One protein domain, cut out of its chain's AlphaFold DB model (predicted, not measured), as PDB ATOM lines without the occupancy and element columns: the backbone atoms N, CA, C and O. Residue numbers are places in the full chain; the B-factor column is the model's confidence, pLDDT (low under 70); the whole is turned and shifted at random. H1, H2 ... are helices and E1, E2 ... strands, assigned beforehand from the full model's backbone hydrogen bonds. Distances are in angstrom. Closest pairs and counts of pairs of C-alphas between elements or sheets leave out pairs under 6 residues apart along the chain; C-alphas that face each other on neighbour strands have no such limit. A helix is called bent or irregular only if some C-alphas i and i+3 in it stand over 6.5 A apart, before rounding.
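This is residues 3 to 33 and 41 to 49 of the 53 residues of an uncharacterized protein of Cyanobium sp (UniProt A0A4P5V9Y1). A long helix, H1, and the short H2 after it run along one side of an open, elongated frame, and two separate strands, E1 and E2, run along the other side with few contacts across. Residues 7 to 13 make the turn from the strand side to the helix side at one end, and they stand free. The printed part has 40 residues, with two named helices and two named strands in the order E1, H1, H2, E2, a mixed class of helices and strands. It is only just loose, close to compact, with a radius of gyration of the C-alphas of 11.0 A and spans of 28 by 18 by 15 A.

Find C-alpha 3 at (214.184, 220.270, 207.478), where E1 begins; it covers residues 3 to 5. Go on to C-alpha 11 at (218.155, 227.993, 195.739), from which H1 runs over residues 11 to 24, 19.0 A long. H1 is irregular, with C-alphas 13 and 16 7.3 A apart. H2 follows, residues 26 to 30, 6.3 A long. Past the cut, E2 runs over residues 43 to 48, 16.3 A, and ends at C-alpha 48 at (208.537, 219.640, 219.946).

Look first from E1 to H1, where the closest C-alphas, those of Val 4 and Val 18, are 7.8 A apart. H1 and H2 meet only through their link, Tyr 25. H2 and E2 are near each other, with 6 pairs of C-alphas within 10 A. E1 is apart from H2 and from E2, and H1 is apart from E2. E1 and E2 each pair with no named strand. In H2 every O i to N i+4 pair is within hydrogen-bond range, and in H1 8 of 10 are.

The two C-alphas farthest apart, those of Glu 12 and Pro 48, are 29.5 A apart. Residues 34 to 40 are not printed, and C-alphas 33 and 41 stand 19.6 A apart across the cut. The links from E1 to H1 and from H1 to H2 are tight. The mean pLDDT of the printed part is 84.7, and residue 42 is under 70.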
ATOM      1  N   GLN A   3     213.779 221.303 208.423       88.19
ATOM      2  CA  GLN A   3     214.184 220.270 207.478       88.19
ATOM      3  C   GLN A   3     213.285 220.337 206.249       88.19
ATOM      4  O   GLN A   3     212.063 220.248 206.359       88.19
ATOM      5  N   VAL A   4     213.891 220.444 205.071       88.75
ATOM      6  CA  VAL A   4     213.170 220.454 203.796       88.75
ATOM      7  C   VAL A   4     213.495 219.177 203.037       88.75
ATOM      8  O   VAL A   4     214.660 218.866 202.799       88.75
ATOM      9  N   ARG A   5     212.460 218.423 202.674       88.88
ATOM     10  CA  ARG A   5     212.540 217.274 201.773       88.88
ATOM     11  C   ARG A   5     212.080 217.725 200.395       88.88
ATOM     12  O   ARG A   5     210.902 218.006 200.191       88.88
ATOM     13  N   CYS A   6     213.031 217.798 199.478       87.75
ATOM     14  CA  CYS A   6     212.835 218.231 198.101       87.75
ATOM     15  C   CYS A   6     213.694 217.370 197.169       87.75
ATOM     16  O   CYS A   6     214.624 216.691 197.615       87.75
ATOM     17  N   LEU A   7     213.356 217.372 195.881       88.81
ATOM     18  CA  LEU A   7     214.167 216.706 194.853       88.81
ATOM     19  C   LEU A   7     215.220 217.634 194.271       88.81
ATOM     20  O   LEU A   7     216.324 217.198 193.955       88.81
ATOM     21  N   ASN A   8     214.853 218.901 194.119       89.31
ATOM     22  CA  ASN A   8     215.730 219.932 193.618       89.31
ATOM     23  C   ASN A   8     216.147 220.819 194.787       89.31
ATOM     24  O   ASN A   8     215.306 221.499 195.359       89.31
ATOM     25  N   VAL A   9     217.432 220.793 195.136       88.12
ATOM     26  CA  VAL A   9     217.999 221.569 196.251       88.12
ATOM     27  C   VAL A   9     218.522 222.942 195.820       88.12
ATOM     28  O   VAL A   9     219.085 223.664 196.642       88.12
ATOM     29  N   LEU A  10     218.375 223.302 194.539       92.88
ATOM     30  CA  LEU A  10     218.838 224.589 194.034       92.88
ATOM     31  C   LEU A  10     218.085 225.745 194.717       92.88
ATOM     32  O   LEU A  10     216.869 225.638 194.923       92.88
ATOM     33  N   PRO A  11     218.768 226.855 195.055       87.75
ATOM     34  CA  PRO A  11     218.155 227.993 195.739       87.75
ATOM     35  C   PRO A  11     216.920 228.546 195.028       87.75
ATOM     36  O   PRO A  11     215.961 228.942 195.686       87.75
ATOM     37  N   GLU A  12     216.907 228.530 193.697       91.25
ATOM     38  CA  GLU A  12     215.794 229.010 192.878       91.25
ATOM     39  C   GLU A  12     214.553 228.116 193.016       91.25
ATOM     40  O   GLU A  12     213.429 228.597 192.889       91.25
ATOM     41  N   ALA A  13     214.746 226.826 193.307       86.44
ATOM     42  CA  ALA A  13     213.669 225.859 193.493       86.44
ATOM     43  C   ALA A  13     213.137 225.849 194.934       86.44
ATOM     44  O   ALA A  13     211.926 225.814 195.145       86.44
ATOM     45  N   ILE A  14     214.022 225.909 195.937       89.94
ATOM     46  CA  ILE A  14     213.625 225.780 197.353       89.94
ATOM     47  C   ILE A  14     213.428 227.116 198.068       89.94
ATOM     48  O   ILE A  14     212.778 227.157 199.112       89.94
ATOM     49  N   GLY A  15     214.004 228.203 197.554       89.94
ATOM     50  CA  GLY A  15     214.135 229.467 198.278       89.94
ATOM     51  C   GLY A  15     212.789 230.057 198.670       89.94
ATOM     52  O   GLY A  15     212.580 230.389 199.837       89.94
ATOM     53  N   THR A  16     211.846 230.106 197.728       90.44
ATOM     54  CA  THR A  16     210.486 230.591 197.994       90.44
ATOM     55  C   THR A  16     209.816 229.769 199.090       90.44
ATOM     56  O   THR A  16     209.342 230.342 200.063       90.44
ATOM     57  N   LEU A  17     209.858 228.435 198.996       86.88
ATOM     58  CA  LEU A  17     209.275 227.538 199.995       86.88
ATOM     59  C   LEU A  17     209.884 227.767 201.386       86.88
ATOM     60  O   LEU A  17     209.152 227.922 202.364       86.88
ATOM     61  N   VAL A  18     211.214 227.826 201.481       89.06
ATOM     62  CA  VAL A  18     211.925 228.057 202.747       89.06
ATOM     63  C   VAL A  18     211.522 229.396 203.358       89.06
ATOM     64  O   VAL A  18     211.166 229.448 204.535       89.06
ATOM     65  N   LEU A  19     211.528 230.473 202.573       92.19
ATOM     66  CA  LEU A  19     211.166 231.808 203.053       92.19
ATOM     67  C   LEU A  19     209.704 231.875 203.511       92.19
ATOM     68  O   LEU A  19     209.416 232.477 204.548       92.19
ATOM     69  N   SER A  20     208.788 231.237 202.783       89.81
ATOM     70  CA  SER A  20     207.375 231.139 203.159       89.81
ATOM     71  C   SER A  20     207.187 230.408 204.487       89.81
ATOM     72  O   SER A  20     206.435 230.876 205.343       89.81
ATOM     73  N   LEU A  21     207.889 229.290 204.689       88.44
ATOM     74  CA  LEU A  21     207.814 228.501 205.920       88.44
ATOM     75  C   LEU A  21     208.388 229.253 207.118       88.44
ATOM     76  O   LEU A  21     207.761 229.287 208.173       88.44
ATOM     77  N   LEU A  22     209.542 229.903 206.951       89.25
ATOM     78  CA  LEU A  22     210.156 230.707 208.009       89.25
ATOM     79  C   LEU A  22     209.258 231.877 208.431       89.25
ATOM     80  O   LEU A  22     209.133 232.142 209.621       89.25
ATOM     81  N   LYS A  23     208.599 232.547 207.475       91.25
ATOM     82  CA  LYS A  23     207.626 233.607 207.783       91.25
ATOM     83  C   LYS A  23     206.382 233.074 208.488       91.25
ATOM     84  O   LYS A  23     205.886 233.726 209.398       91.25
ATOM     85  N   SER A  24     205.876 231.921 208.058       89.88
ATOM     86  CA  SER A  24     204.609 231.378 208.564       89.88
ATOM     87  C   SER A  24     204.745 230.735 209.941       89.88
ATOM     88  O   SER A  24     203.767 230.707 210.677       89.88
ATOM     89  N   TYR A  25     205.937 230.237 210.286       87.88
ATOM     90  CA  TYR A  25     206.152 229.437 211.494       87.88
ATOM     91  C   TYR A  25     207.365 229.866 212.335       87.88
ATOM     92  O   TYR A  25     207.988 229.056 213.032       87.88
ATOM     93  N   GLY A  26     207.764 231.135 212.231       85.06
ATOM     94  CA  GLY A  26     208.915 231.664 212.968       85.06
ATOM     95  C   GLY A  26     208.776 231.477 214.482       85.06
ATOM     96  O   GLY A  26     209.717 231.021 215.130       85.06
ATOM     97  N   ALA A  27     207.582 231.727 215.027       86.00
ATOM     98  CA  ALA A  27     207.309 231.626 216.460       86.00
ATOM     99  C   ALA A  27     207.492 230.193 216.996       86.00
ATOM    100  O   ALA A  27     208.069 229.980 218.060       86.00
ATOM    101  N   GLU A  28     207.050 229.187 216.250       84.56
ATOM    102  CA  GLU A  28     207.183 227.783 216.619       84.56
ATOM    103  C   GLU A  28     208.644 227.331 216.517       84.56
ATOM    104  O   GLU A  28     209.138 226.595 217.372       84.56
ATOM    105  N   ILE A  29     209.378 227.801 215.502       83.00
ATOM    106  CA  ILE A  29     210.813 227.524 215.355       83.00
ATOM    107  C   ILE A  29     211.596 228.053 216.561       83.00
ATOM    108  O   ILE A  29     212.458 227.333 217.077       83.00
ATOM    109  N   GLU A  30     211.275 229.257 217.039       84.31
ATOM    110  CA  GLU A  30     211.884 229.859 218.233       84.31
ATOM    111  C   GLU A  30     211.603 229.061 219.511       84.31
ATOM    112  O   GLU A  30     212.478 228.934 220.372       84.31
ATOM    113  N   GLN A  31     210.435 228.420 219.602       83.38
ATOM    114  CA  GLN A  31     210.085 227.512 220.701       83.38
ATOM    115  C   GLN A  31     210.868 226.189 220.675       83.38
ATOM    116  O   GLN A  31     210.707 225.347 221.558       83.38
ATOM    117  N   GLY A  32     211.755 226.000 219.694       80.44
ATOM    118  CA  GLY A  32     212.588 224.813 219.590       80.44
ATOM    119  C   GLY A  32     211.847 223.642 218.962       80.44
ATOM    120  O   GLY A  32     212.035 222.505 219.374       80.44
ATOM    121  N   VAL A  33     211.011 223.876 217.954       83.31
ATOM    122  CA  VAL A  33     210.408 222.770 217.201       83.31
ATOM    123  C   VAL A  33     211.307 222.302 216.055       83.31
ATOM    124  O   VAL A  33     212.102 223.058 215.476       83.31
ATOM    125  N   ARG A  41     204.265 216.323 199.458       70.38
ATOM    126  CA  ARG A  41     203.147 215.987 200.356       70.38
ATOM    127  C   ARG A  41     202.403 217.201 200.903       70.38
ATOM    128  O   ARG A  41     201.489 216.975 201.691       70.38
ATOM    129  N   GLU A  42     202.795 218.425 200.534       65.62
ATOM    130  CA  GLU A  42     202.222 219.699 201.017       65.62
ATOM    131  C   GLU A  42     201.945 219.695 202.531       65.62
ATOM    132  O   GLU A  42     200.907 220.137 203.020       65.62
ATOM    133  N   ARG A  43     202.860 219.111 203.310       72.81
ATOM    134  CA  ARG A  43     202.669 218.913 204.747       72.81
ATOM    135  C   ARG A  43     203.840 219.468 205.521       72.81
ATOM    136  O   ARG A  43     204.993 219.135 205.249       72.81
ATOM    137  N   VAL A  44     203.499 220.245 206.543       75.31
ATOM    138  CA  VAL A  44     204.416 220.718 207.572       75.31
ATOM    139  C   VAL A  44     204.181 219.888 208.827       75.31
ATOM    140  O   VAL A  44     203.063 219.812 209.333       75.31
ATOM    141  N   ARG A  45     205.223 219.217 209.325       77.94
ATOM    142  CA  ARG A  45     205.177 218.507 210.613       77.94
ATOM    143  C   ARG A  45     205.941 219.311 211.647       77.94
ATOM    144  O   ARG A  45     207.108 219.605 211.421       77.94
ATOM    145  N   ILE A  46     205.292 219.610 212.766       79.06
ATOM    146  CA  ILE A  46     205.882 220.301 213.912       79.06
ATOM    147  C   ILE A  46     206.076 219.268 215.021       79.06
ATOM    148  O   ILE A  46     205.116 218.653 215.480       79.06
ATOM    149  N   LEU A  47     207.326 219.043 215.415       78.00
ATOM    150  CA  LEU A  47     207.694 218.145 216.505       78.00
ATOM    151  C   LEU A  47     208.366 218.968 217.609       78.00
ATOM    152  O   LEU A  47     209.376 219.612 217.328       78.00
ATOM    153  N   PRO A  48     207.859 218.961 218.851       73.56
ATOM    154  CA  PRO A  48     208.537 219.640 219.946       73.56
ATOM    155  C   PRO A  48     209.886 218.960 220.201       73.56
ATOM    156  O   PRO A  48     209.929 217.773 220.537       73.56
ATOM    157  N   LEU A  49     210.997 219.690 220.045       71.94
ATOM    158  CA  LEU A  49     212.288 219.186 220.500       71.94
ATOM    159  C   LEU A  49     212.324 219.405 222.006       71.94
ATOM    160  O   LEU A  49     212.409 220.533 222.488       71.94
TER     161      LEU A  49